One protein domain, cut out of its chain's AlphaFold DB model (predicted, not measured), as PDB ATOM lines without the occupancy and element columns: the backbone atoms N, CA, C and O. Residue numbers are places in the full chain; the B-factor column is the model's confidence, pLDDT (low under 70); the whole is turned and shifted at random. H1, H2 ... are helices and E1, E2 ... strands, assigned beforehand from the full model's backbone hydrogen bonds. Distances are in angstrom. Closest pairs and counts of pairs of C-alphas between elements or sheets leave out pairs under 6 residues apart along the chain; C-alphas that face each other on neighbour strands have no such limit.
ATOM      1  N   ALA A 469     136.836 135.027  81.138       56.03
ATOM      2  CA  ALA A 469     137.071 134.438  79.816       56.03
ATOM      3  C   ALA A 469     138.129 135.201  78.990       56.03
ATOM      4  O   ALA A 469     138.939 134.586  78.295       56.03
ATOM      5  N   VAL A 470     138.161 136.536  79.094       71.62
ATOM      6  CA  VAL A 470     139.150 137.379  78.404       71.62
ATOM      7  C   VAL A 470     140.516 137.257  79.087       71.62
ATOM      8  O   VAL A 470     141.531 137.123  78.404       71.62
ATOM      9  N   LEU A 471     140.554 137.198  80.424       83.31
ATOM     10  CA  LEU A 471     141.783 136.961  81.185       83.31
ATOM     11  C   LEU A 471     142.428 135.606  80.849       83.31
ATOM     12  O   LEU A 471     143.631 135.568  80.580       83.31
ATOM     13  N   GLU A 472     141.666 134.510  80.829       78.50
ATOM     14  CA  GLU A 472     142.208 133.189  80.474       78.50
ATOM     15  C   GLU A 472     142.659 133.131  79.011       78.50
ATOM     16  O   GLU A 472     143.716 132.571  78.715       78.50
ATOM     17  N   ARG A 473     141.948 133.802  78.093       86.00
ATOM     18  CA  ARG A 473     142.406 133.960  76.705       86.00
ATOM     19  C   ARG A 473     143.751 134.685  76.626       86.00
ATOM     20  O   ARG A 473     144.649 134.235  75.913       86.00
ATOM     21  N   VAL A 474     143.910 135.781  77.369       87.50
ATOM     22  CA  VAL A 474     145.165 136.541  77.436       87.50
ATOM     23  C   VAL A 474     146.290 135.690  78.031       87.50
ATOM     24  O   VAL A 474     147.368 135.634  77.439       87.50
ATOM     25  N   LYS A 475     146.047 134.970  79.135       87.44
ATOM     26  CA  LYS A 475     147.009 134.026  79.735       87.44
ATOM     27  C   LYS A 475     147.438 132.934  78.748       87.44
ATOM     28  O   LYS A 475     148.633 132.687  78.610       87.44
ATOM     29  N   ALA A 476     146.501 132.326  78.021       84.50
ATOM     30  CA  ALA A 476     146.801 131.296  77.027       84.50
ATOM     31  C   ALA A 476     147.669 131.835  75.873       84.50
ATOM     32  O   ALA A 476     148.650 131.200  75.483       84.50
ATOM     33  N   CYS A 477     147.370 133.036  75.365       86.94
ATOM     34  CA  CYS A 477     148.195 133.691  74.346       86.94
ATOM     35  C   CYS A 477     149.578 134.117  74.870       86.94
ATOM     36  O   CYS A 477     150.541 134.103  74.108       86.94
ATOM     37  N   VAL A 478     149.710 134.450  76.158       87.50
ATOM     38  CA  VAL A 478     151.010 134.681  76.816       87.50
ATOM     39  C   VAL A 478     151.813 133.381  76.916       87.50
ATOM     40  O   VAL A 478     152.959 133.347  76.465       87.50
ATOM     41  N   ALA A 479     151.207 132.295  77.401       84.62
ATOM     42  CA  ALA A 479     151.851 130.984  77.505       84.62
ATOM     43  C   ALA A 479     152.322 130.454  76.138       84.62
ATOM     44  O   ALA A 479     153.417 129.902  76.030       84.62
ATOM     45  N   ALA A 480     151.559 130.713  75.071       83.50
ATOM     46  CA  ALA A 480     151.934 130.381  73.696       83.50
ATOM     47  C   ALA A 480     153.202 131.110  73.191       83.50
ATOM     48  O   ALA A 480     153.796 130.672  72.207       83.50
ATOM     49  N   THR A 481     153.658 132.178  73.861       80.44
ATOM     50  CA  THR A 481     154.961 132.815  73.576       80.44
ATOM     51  C   THR A 481     156.151 132.165  74.297       80.44
ATOM     52  O   THR A 481     157.286 132.596  74.102       80.44
ATOM     53  N   GLY A 482     155.913 131.122  75.104       75.44
ATOM     54  CA  GLY A 482     156.930 130.414  75.891       75.44
ATOM     55  C   GLY A 482     157.057 130.879  77.347       75.44
ATOM     56  O   GLY A 482     157.962 130.424  78.042       75.44
ATOM     57  N   ASP A 483     156.172 131.761  77.824       72.50
ATOM     58  CA  ASP A 483     156.195 132.274  79.199       72.50
ATOM     59  C   ASP A 483     155.199 131.526  80.098       72.50
ATOM     60  O   ASP A 483     153.994 131.774  80.069       72.50
ATOM     61  N   THR A 484     155.711 130.588  80.897       64.50
ATOM     62  CA  THR A 484     154.930 129.755  81.830       64.50
ATOM     63  C   THR A 484     155.137 130.119  83.304       64.50
ATOM     64  O   THR A 484     154.581 129.458  84.178       64.50
ATOM     65  N   ALA A 485     155.934 131.152  83.599       67.00
ATOM     66  CA  ALA A 485     156.349 131.521  84.958       67.00
ATOM     67  C   ALA A 485     155.755 132.856  85.450       67.00
ATOM     68  O   ALA A 485     155.998 133.264  86.588       67.00
ATOM     69  N   SER A 486     154.997 133.549  84.599       82.00
ATOM     70  CA  SER A 486     154.445 134.873  84.890       82.00
ATOM     71  C   SER A 486     153.011 134.813  85.411       82.00
ATOM     72  O   SER A 486     152.137 134.207  84.792       82.00
ATOM     73  N   SER A 487     152.742 135.499  86.521       84.38
ATOM     74  CA  SER A 487     151.399 135.629  87.095       84.38
ATOM     75  C   SER A 487     150.713 136.913  86.631       84.38
ATOM     76  O   SER A 487     151.355 137.936  86.390       84.38
ATOM     77  N   PHE A 488     149.387 136.880  86.511       87.62
ATOM     78  CA  PHE A 488     148.601 138.094  86.301       87.62
ATOM     79  C   PHE A 488     148.617 138.967  87.566       87.62
ATOM     80  O   PHE A 488     148.535 138.450  88.678       87.62
ATOM     81  N   ASP A 489     148.735 140.282  87.380       84.31
ATOM     82  CA  ASP A 489     148.798 141.290  88.443       84.31
ATOM     83  C   ASP A 489     147.455 142.010  88.603       84.31
ATOM     84  O   ASP A 489     146.876 142.058  89.685       84.31
ATOM     85  N   ARG A 490     146.988 142.618  87.506       81.06
ATOM     86  CA  ARG A 490     145.838 143.530  87.464       81.06
ATOM     87  C   ARG A 490     145.505 143.951  86.040       81.06
ATOM     88  O   ARG A 490     146.373 143.989  85.167       81.06
ATOM     89  N   LEU A 491     144.257 144.351  85.829       79.44
ATOM     90  CA  LEU A 491     143.829 145.064  84.630       79.44
ATOM     91  C   LEU A 491     144.032 146.573  84.841       79.44
ATOM     92  O   LEU A 491     143.858 147.090  85.944       79.44
ATOM     93  N   LYS A 492     144.389 147.291  83.776       78.94
ATOM     94  CA  LYS A 492     144.390 148.756  83.721       78.94
ATOM     95  C   LYS A 492     143.562 149.222  82.530       78.94
ATOM     96  O   LYS A 492     143.741 148.721  81.423       78.94
ATOM     97  N   MET A 493     142.695 150.203  82.752       62.56
ATOM     98  CA  MET A 493     141.979 150.896  81.680       62.56
ATOM     99  C   MET A 493     142.769 152.137  81.257       62.56
ATOM    100  O   MET A 493     143.391 152.791  82.092       62.56
ATOM    101  N   GLY A 494     142.743 152.459  79.966       55.56
ATOM    102  CA  GLY A 494     143.352 153.666  79.413       55.56
ATOM    103  C   GLY A 494     142.974 153.861  77.946       55.56
ATOM    104  O   GLY A 494     142.452 152.949  77.304       55.56
ATOM    105  N   ASP A 495     143.276 155.039  77.405       50.62
ATOM    106  CA  ASP A 495     142.768 155.577  76.126       50.62
ATOM    107  C   ASP A 495     143.025 154.691  74.888       50.62
ATOM    108  O   ASP A 495     142.448 154.889  73.821       50.62
ATOM    109  N   SER A 496     143.928 153.717  75.009       54.00
ATOM    110  CA  SER A 496     144.322 152.785  73.949       54.00
ATOM    111  C   SER A 496     143.628 151.419  73.980       54.00
ATOM    112  O   SER A 496     143.927 150.611  73.094       54.00
ATOM    113  N   GLY A 497     142.757 151.171  74.963       66.50
ATOM    114  CA  GLY A 497     142.115 149.883  75.242       66.50
ATOM    115  C   GLY A 497     142.563 149.257  76.578       66.50
ATOM    116  O   GLY A 497     143.531 149.733  77.181       66.50
ATOM    117  N   PRO A 498     141.871 148.203  77.051       79.50
ATOM    118  CA  PRO A 498     142.225 147.501  78.283       79.50
ATOM    119  C   PRO A 498     143.621 146.862  78.212       79.50
ATOM    120  O   PRO A 498     144.025 146.306  77.187       79.50
ATOM    121  N   MET A 499     144.366 146.951  79.315       84.50
ATOM    122  CA  MET A 499     145.757 146.515  79.425       84.50
ATOM    123  C   MET A 499     145.956 145.576  80.622       84.50
ATOM    124  O   MET A 499     145.911 145.989  81.778       84.50
ATOM    125  N   TYR A 500     146.227 144.309  80.330       90.44
ATOM    126  CA  TYR A 500     146.417 143.229  81.293       90.44
ATOM    127  C   TYR A 500     147.880 143.188  81.733       90.44
ATOM    128  O   TYR A 500     148.753 142.936  80.905       90.44
ATOM    129  N   VAL A 501     148.165 143.450  83.008       89.06
ATOM    130  CA  VAL A 501     149.530 143.521  83.555       89.06
ATOM    131  C   VAL A 501     149.923 142.182  84.180       89.06
ATOM    132  O   VAL A 501     149.129 141.571  84.892       89.06
ATOM    133  N   PHE A 502     151.161 141.747  83.945       89.25
ATOM    134  CA  PHE A 502     151.730 140.493  84.441       89.25
ATOM    135  C   PHE A 502     153.034 140.733  85.214       89.25
ATOM    136  O   PHE A 502     153.895 141.506  84.775       89.25
ATOM    137  N   ARG A 503     153.200 140.039  86.350       86.00
ATOM    138  CA  ARG A 503     154.450 139.991  87.124       86.00
ATOM    139  C   ARG A 503     155.281 138.765  86.773       86.00
ATOM    140  O   ARG A 503     154.745 137.722  86.415       86.00
ATOM    141  N   VAL A 504     156.596 138.899  86.923       81.00
ATOM    142  CA  VAL A 504     157.571 137.859  86.569       81.00
ATOM    143  C   VAL A 504     158.496 137.577  87.746       81.00
ATOM    144  O   VAL A 504     159.123 138.498  88.272       81.00
ATOM    145  N   ALA A 505     158.625 136.311  88.138       68.00
ATOM    146  CA  ALA A 505     159.559 135.885  89.175       68.00
ATOM    147  C   ALA A 505     160.895 135.427  88.559       68.00
ATOM    148  O   ALA A 505     161.021 134.302  88.086       68.00
ATOM    149  N   GLY A 506     161.912 136.294  88.603       70.69
ATOM    150  CA  GLY A 506     163.271 135.977  88.141       70.69
ATOM    151  C   GLY A 506     163.571 136.368  86.683       70.69
ATOM    152  O   GLY A 506     162.771 137.061  86.052       70.69
ATOM    153  N   PRO A 507     164.763 136.005  86.168       73.81
ATOM    154  CA  PRO A 507     165.213 136.370  84.827       73.81
ATOM    155  C   PRO A 507     164.478 135.581  83.734       73.81
ATOM    156  O   PRO A 507     164.191 134.398  83.902       73.81
ATOM    157  N   ARG A 508     164.224 136.220  82.585       80.06
ATOM    158  CA  ARG A 508     163.563 135.592  81.425       80.06
ATOM    159  C   ARG A 508     163.970 136.227  80.097       80.06
ATOM    160  O   ARG A 508     164.459 137.356  80.064       80.06
ATOM    161  N   CYS A 509     163.660 135.551  78.999       79.00
ATOM    162  CA  CYS A 509     163.707 136.126  77.654       79.00
ATOM    163  C   CYS A 509     162.302 136.604  77.268       79.00
ATOM    164  O   CYS A 509     161.337 135.872  77.473       79.00
ATOM    165  N   CYS A 510     162.155 137.818  76.734       81.31
ATOM    166  CA  CYS A 510     160.859 138.283  76.234       81.31
ATOM    167  C   CYS A 510     160.619 137.840  74.772       81.31
ATOM    168  O   CYS A 510     161.581 137.571  74.049       81.31
ATOM    169  N   PRO A 511     159.365 137.865  74.276       81.75
ATOM    170  CA  PRO A 511     159.030 137.540  72.883       81.75
ATOM    171  C   PRO A 511     159.660 138.449  71.810       81.75
ATOM    172  O   PRO A 511     159.531 138.167  70.624       81.75
ATOM    173  N   TYR A 512     160.348 139.533  72.194       80.69
ATOM    174  CA  TYR A 512     161.164 140.343  71.279       80.69
ATOM    175  C   TYR A 512     162.614 139.821  71.133       80.69
ATOM    176  O   TYR A 512     163.401 140.414  70.402       80.69
ATOM    177  N   GLY A 513     162.993 138.749  71.843       76.31
ATOM    178  CA  GLY A 513     164.334 138.139  71.835       76.31
ATOM    179  C   GLY A 513     165.293 138.649  72.922       76.31
ATOM    180  O   GLY A 513     166.294 137.991  73.222       76.31
ATOM    181  N   ASN A 514     164.988 139.782  73.562       78.88
ATOM    182  CA  ASN A 514     165.837 140.355  74.610       78.88
ATOM    183  C   ASN A 514     165.793 139.513  75.896       78.88
ATOM    184  O   ASN A 514     164.725 139.081  76.339       78.88
ATOM    185  N   HIS A 515     166.965 139.294  76.493       80.56
ATOM    186  CA  HIS A 515     167.145 138.578  77.756       80.56
ATOM    187  C   HIS A 515     167.203 139.590  78.905       80.56
ATOM    188  O   HIS A 515     167.989 140.532  78.844       80.56
ATOM    189  N   HIS A 516     166.399 139.396  79.949       78.69
ATOM    190  CA  HIS A 516     166.238 140.344  81.050       78.69
ATOM    191  C   HIS A 516     166.645 139.719  82.386       78.69
ATOM    192  O   HIS A 516     166.121 138.675  82.783       78.69
ATOM    193  N   ASN A 517     167.546 140.390  83.107       60.78
ATOM    194  CA  ASN A 517     168.037 139.945  84.408       60.78
ATOM    195  C   ASN A 517     167.206 140.560  85.546       60.78
ATOM    196  O   ASN A 517     167.428 141.705  85.933       60.78
ATOM    197  N   GLY A 518     166.267 139.784  86.092       61.09
ATOM    198  CA  GLY A 518     165.373 140.197  87.181       61.09
ATOM    199  C   GLY A 518     163.901 140.269  86.763       61.09
ATOM    200  O   GLY A 518     163.554 139.983  85.620       61.09
ATOM    201  N   SER A 519     163.035 140.649  87.709       58.06
ATOM    202  CA  SER A 519     161.568 140.655  87.585       58.06
ATOM    203  C   SER A 519     161.042 141.729  86.618       58.06
ATOM    204  O   SER A 519     160.507 142.761  87.028       58.06
ATOM    205  N   ASN A 520     161.216 141.502  85.316       73.25
ATOM    206  CA  ASN A 520     160.767 142.402  84.257       73.25
ATOM    207  C   ASN A 520     159.298 142.137  83.873       73.25
ATOM    208  O   ASN A 520     159.010 141.384  82.935       73.25
ATOM    209  N   ASN A 521     158.389 142.780  84.608       83.69
ATOM    210  CA  ASN A 521     156.942 142.788  84.370       83.69
ATOM    211  C   ASN A 521     156.582 143.260  82.946       83.69
ATOM    212  O   ASN A 521     157.310 144.018  82.311       83.69
ATOM    213  N   PHE A 522     155.420 142.860  82.440       87.50
ATOM    214  CA  PHE A 522     154.957 143.207  81.089       87.50
ATOM    215  C   PHE A 522     153.442 143.385  81.048       87.50
ATOM    216  O   PHE A 522     152.761 143.175  82.051       87.50
ATOM    217  N   SER A 523     152.931 143.781  79.887       89.81
ATOM    218  CA  SER A 523     151.508 144.001  79.676       89.81
ATOM    219  C   SER A 523     151.033 143.431  78.338       89.81
ATOM    220  O   SER A 523     151.787 143.393  77.365       89.81
ATOM    221  N   VAL A 524     149.759 143.049  78.261       90.56
ATOM    222  CA  VAL A 524     149.054 142.738  77.009       90.56
ATOM    223  C   VAL A 524     147.946 143.763  76.809       90.56
ATOM    224  O   VAL A 524     147.081 143.924  77.665       90.56
ATOM    225  N   LEU A 525     147.985 144.480  75.688       88.62
ATOM    226  CA  LEU A 525     146.997 145.485  75.305       88.62
ATOM    227  C   LEU A 525     145.966 144.864  74.356       88.62
ATOM    228  O   LEU A 525     146.340 144.329  73.310       88.62
ATOM    229  N   VAL A 526     144.682 144.987  74.689       84.19
ATOM    230  CA  VAL A 526     143.567 144.568  73.830       84.19
ATOM    231  C   VAL A 526     143.181 145.719  72.901       84.19
ATOM    232  O   VAL A 526     142.889 146.825  73.356       84.19
ATOM    233  N   ARG A 527     143.136 145.475  71.586       78.75
ATOM    234  CA  ARG A 527     142.623 146.444  70.599       78.75
ATOM    235  C   ARG A 527     141.642 145.794  69.631       78.75
ATOM    236  O   ARG A 527     142.034 145.058  68.727       78.75
ATOM    237  N   LYS A 528     140.353 146.116  69.788       76.38
ATOM    238  CA  LYS A 528     139.217 145.427  69.147       76.38
ATOM    239  C   LYS A 528     139.201 143.941  69.528       76.38
ATOM    240  O   LYS A 528     138.655 143.603  70.566       76.38
ATOM    241  N   LYS A 529     139.845 143.088  68.727       77.62
ATOM    242  CA  LYS A 529     140.077 141.666  69.024       77.62
ATOM    243  C   LYS A 529     141.561 141.310  69.168       77.62
ATOM    244  O   LYS A 529     141.870 140.202  69.579       77.62
ATOM    245  N   ASP A 530     142.484 142.198  68.813       85.31
ATOM    246  CA  ASP A 530     143.911 141.878  68.739       85.31
ATOM    247  C   ASP A 530     144.568 141.965  70.121       85.31
ATOM    248  O   ASP A 530     144.425 142.975  70.813       85.31
ATOM    249  N   LEU A 531     145.330 140.929  70.488       90.62
ATOM    250  CA  LEU A 531     146.138 140.894  71.709       90.62
ATOM    251  C   LEU A 531     147.587 141.264  71.387       90.62
ATOM    252  O   LEU A 531     148.284 140.530  70.682       90.62
ATOM    253  N   LEU A 532     148.037 142.413  71.895       90.38
ATOM    254  CA  LEU A 532     149.335 143.011  71.578       90.38
ATOM    255  C   LEU A 532     150.254 143.007  72.806       90.38
ATOM    256  O   LEU A 532     149.958 143.648  73.814       90.38
ATOM    257  N   TYR A 533     151.389 142.318  72.718       89.56
ATOM    258  CA  TYR A 533     152.375 142.228  73.794       89.56
ATOM    259  C   TYR A 533     153.214 143.509  73.901       89.56
ATOM    260  O   TYR A 533     153.718 144.022  72.894       89.56
ATOM    261  N   TYR A 534     153.421 143.980  75.133       86.69
ATOM    262  CA  TYR A 534     154.221 145.150  75.487       86.69
ATOM    263  C   TYR A 534     155.175 144.838  76.655       86.69
ATOM    264  O   TYR A 534     154.742 144.569  77.774       86.69
ATOM    265  N   CYS A 535     156.488 144.871  76.404       83.44
ATOM    266  CA  CYS A 535     157.511 144.700  77.442       83.44
ATOM    267  C   CYS A 535     157.779 146.031  78.167       83.44
ATOM    268  O   CYS A 535     158.017 147.034  77.496       83.44
ATOM    269  N   ASN A 536     157.807 146.045  79.507       78.88
ATOM    270  CA  ASN A 536     158.022 147.286  80.267       78.88
ATOM    271  C   ASN A 536     159.512 147.633  80.506       78.88
ATOM    272  O   ASN A 536     159.790 148.728  81.000       78.88
ATOM    273  N   SER A 537     160.472 146.763  80.144       74.75
ATOM    274  CA  SER A 537     161.913 147.083  80.224       74.75
ATOM    275  C   SER A 537     162.282 148.259  79.313       74.75
ATOM    276  O   SER A 537     161.856 148.323  78.157       74.75
ATOM    277  N   SER A 538     163.153 149.142  79.807       74.44
ATOM    278  CA  SER A 538     163.790 150.218  79.038       74.44
ATOM    279  C   SER A 538     164.555 149.709  77.811       74.44
ATOM    280  O   SER A 538     164.573 150.377  76.783       74.44
ATOM    281  N   GLU A 539     165.084 148.484  77.857       75.50
ATOM    282  CA  GLU A 539     165.738 147.798  76.726       75.50
ATOM    283  C   GLU A 539     164.765 147.483  75.572       75.50
ATOM    284  O   GLU A 539     165.184 147.120  74.474       75.50
ATOM    285  N   CYS A 540     163.457 147.592  75.821       77.44
ATOM    286  CA  CYS A 540     162.382 147.352  74.862       77.44
ATOM    287  C   CYS A 540     161.517 148.598  74.589       77.44
ATOM    288  O   CYS A 540     160.590 148.520  73.775       77.44
ATOM    289  N   GLN A 541     161.815 149.746  75.215       62.38
ATOM    290  CA  GLN A 541     161.106 151.021  75.023       62.38
ATOM    291  C   GLN A 541     161.425 151.639  73.649       62.38
ATOM    292  O   GLN A 541     162.156 152.614  73.515       62.38
ATOM    293  N   GLY A 542     160.854 151.042  72.604       62.69
ATOM    294  CA  GLY A 542     161.033 151.460  71.213       62.69
ATOM    295  C   GLY A 542     160.441 150.500  70.179       62.69
ATOM    296  O   GLY A 542     160.238 150.900  69.036       62.69
ATOM    297  N   VAL A 543     160.114 149.255  70.558       69.69
ATOM    298  CA  VAL A 543     159.570 148.251  69.628       69.69
ATOM    299  C   VAL A 543     158.203 148.694  69.084       69.69
ATOM    300  O   VAL A 543     157.210 148.778  69.811       69.69
ATOM    301  N   ARG A 544     158.158 148.992  67.780       67.06
ATOM    302  CA  ARG A 544     156.957 149.342  67.008       67.06
ATOM    303  C   ARG A 544     157.036 148.664  65.625       67.06
ATOM    304  O   ARG A 544     158.099 148.733  65.013       67.06
ATOM    305  N   PRO A 545     155.942 148.079  65.095       70.00
ATOM    306  CA  PRO A 545     154.654 147.837  65.755       70.00
ATOM    307  C   PRO A 545     154.781 146.880  66.953       70.00
ATOM    308  O   PRO A 545     155.804 146.228  67.132       70.00
ATOM    309  N   LEU A 546     153.749 146.824  67.801       81.38
ATOM    310  CA  LEU A 546     153.707 145.861  68.906       81.38
ATOM    311  C   LEU A 546     153.484 144.445  68.360       81.38
ATOM    312  O   LEU A 546     152.699 144.260  67.429       81.38
ATOM    313  N   LEU A 547     154.145 143.452  68.957       85.19
ATOM    314  CA  LEU A 547     153.980 142.051  68.572       85.19
ATOM    315  C   LEU A 547     152.569 141.568  68.928       85.19
ATOM    316  O   LEU A 547     152.174 141.595  70.094       85.19
ATOM    317  N   LYS A 548     151.827 141.093  67.929       91.12
ATOM    318  CA  LYS A 548     150.541 140.423  68.128       91.12
ATOM    319  C   LYS A 548     150.780 138.983  68.580       91.12
ATOM    320  O   LYS A 548     151.457 138.235  67.884       91.12
ATOM    321  N   ILE A 549     150.217 138.617  69.730       88.56
ATOM    322  CA  ILE A 549     150.355 137.285  70.347       88.56
ATOM    323  C   ILE A 549     149.078 136.441  70.255       88.56
ATOM    324  O   ILE A 549     149.091 135.261  70.586       88.56
ATOM    325  N   GLY A 550     147.971 137.025  69.789       87.44
ATOM    326  CA  GLY A 550     146.724 136.302  69.572       87.44
ATOM    327  C   GLY A 550     145.555 137.198  69.181       87.44
ATOM    328  O   GLY A 550     145.719 138.391  68.905       87.44
ATOM    329  N   GLU A 551     144.366 136.600  69.175       88.06
ATOM    330  CA  GLU A 551     143.087 137.288  69.007       88.06
ATOM    331  C   GLU A 551     142.040 136.755  69.991       88.06
ATOM    332  O   GLU A 551     141.978 135.549  70.256       88.06
ATOM    333  N   LEU A 552     141.183 137.654  70.470       69.56
ATOM    334  CA  LEU A 552     139.913 137.341  71.114       69.56
ATOM    335  C   LEU A 552     138.904 136.792  70.094       69.56
ATOM    336  O   LEU A 552     138.905 137.182  68.922       69.56
ATOM    337  N   THR A 553     138.007 135.919  70.542       62.31
ATOM    338  CA  THR A 553     136.830 135.510  69.759       62.31
ATOM    339  C   THR A 553     135.777 136.627  69.690       62.31
ATOM    340  O   THR A 553     135.856 137.643  70.386       62.31
ATOM    341  N   ARG A 554     134.761 136.464  68.824       48.44
ATOM    342  CA  ARG A 554     133.698 137.471  68.635       48.44
ATOM    343  C   ARG A 554     132.867 137.699  69.907       48.44
ATOM    344  O   ARG A 554     132.400 138.814  70.104       48.44
ATOM    345  N   SER A 555     132.702 136.685  70.757       39.25
ATOM    346  CA  SER A 555     132.015 136.786  72.053       39.25
ATOM    347  C   SER A 555     132.893 137.456  73.115       39.25
ATOM    348  O   SER A 555     132.451 138.414  73.743       39.25
ATOM    349  N   GLU A 556     134.154 137.035  73.260       54.16
ATOM    350  CA  GLU A 556     135.135 137.669  74.164       54.16
ATOM    351  C   GLU A 556     135.265 139.182  73.907       54.16
ATOM    352  O   GLU A 556     135.218 139.980  74.840       54.16
ATOM    353  N   ALA A 557     135.338 139.593  72.635       51.03
ATOM    354  CA  ALA A 557     135.435 141.002  72.245       51.03
ATOM    355  C   ALA A 557     134.152 141.829  72.501       51.03
ATOM    356  O   ALA A 557     134.213 143.059  72.488       51.03
ATOM    357  N   VAL A 558     132.998 141.188  72.726       46.81
ATOM    358  CA  VAL A 558     131.749 141.856  73.147       46.81
ATOM    359  C   VAL A 558     131.675 141.962  74.671       46.81
ATOM    360  O   VAL A 558     131.274 143.006  75.186       46.81
ATOM    361  N   ILE A 559     132.116 140.924  75.391       46.06
ATOM    362  CA  ILE A 559     132.197 140.906  76.861       46.06
ATOM    363  C   ILE A 559     133.116 142.029  77.365       46.06
ATOM    364  O   ILE A 559     132.726 142.791  78.247       46.06
ATOM    365  N   GLU A 560     134.283 142.207  76.739       54.78
ATOM    366  CA  GLU A 560     135.248 143.273  77.067       54.78
ATOM    367  C   GLU A 560     134.699 144.701  76.830       54.78
ATOM    368  O   GLU A 560     135.286 145.685  77.281       54.78
ATOM    369  N   ALA A 561     133.576 144.847  76.112       45.28
ATOM    370  CA  ALA A 561     133.076 146.138  75.640       45.28
ATOM    371  C   ALA A 561     131.888 146.724  76.432       45.28
ATOM    372  O   ALA A 561     131.642 147.927  76.309       45.28
TER     373      ALA A 561
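Overview. This is residues 469 to 561 of the 1028 residues of the protein "SF3 helicase domain-containing protein" of Klebsormidium nitens (UniProt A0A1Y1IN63). One sheet of five strands, strongly twisted, curls round a single helix, H1, which lies in its hollow. Short H2 sits at one end of the long axis, beside the first residues of H1, and the long loop of residues 505 to 521 makes the other end. The 93 printed residues hold, in order, H1 E1 E2 E3 E4 E5 H2; the sheet runs E1 - E2 - E3 - E4 - E5, all antiparallel. The class is mixed, helices and strands, with under half of the residues in named elements. The whole is compact, with a radius of gyration of the C-alphas of 12.7 A, yet elongated, spanning 38 by 25 by 20 A.

Arrangement. Begin with H1, residues 469 to 479, where every O i to N i+4 pair is within hydrogen-bond range. Next look at E1, residues 486 to 492, and E2, residues 499 to 504, a hairpin with N 489 and O 501 2.8 A apart. E3, residues 522 to 527, forms a hairpin with E2, with N 500 and O 524 at 2.8 A. E4, residues 530 to 535, forms one with E3, with N 525 and O 532 at 2.8 A. E5, residues 547 to 551, forms one with E4, with N 533 and O 547 at 2.8 A. These strands make a meander, each the antiparallel neighbour of the one before; E1 and E5 are the edge strands and are apart. H1 is on one face of this sheet, in two layers, helix and sheet; its closest C-alphas to E5 are those of Cys 477 and Gly 550, 5.6 A apart. Last comes H2, residues 556 to 559, too short for an O i to N i+4 pair. It only just touches H1, with 3 pairs of C-alphas within 8 A, the closest being Val 470 and Glu 556 at 5.8 A.

Along the chain. Find C-alpha 469 at (137.071, 134.438, 79.816); from there H1 runs 15.4 A to C-alpha 479. E1 is 17.2 A long, from C-alpha 486 at (154.445, 134.873, 84.890) to C-alpha 492. E2, E3 and E4 measure 16.3 A, 16.5 A and 16.4 A, and E5 11.9 A. H2, 5.1 A long, ends with C-alpha 559 at (132.197, 140.906, 76.861).

Size, cuts and confidence. The C-alphas farthest apart, of Asn 517 and Ser 555, are 38.2 A from each other. The printed part has no cut. The links E2 to E3 and E4 to E5 are long, with 17 and 11 residues. In the first, residues 508 to 509 pair antiparallel with residues 515 to 516. The mean pLDDT of the printed part is 75.5; look for values under 70 at, among them, residues 493 to 497, 541 to 544 and 552 to 561.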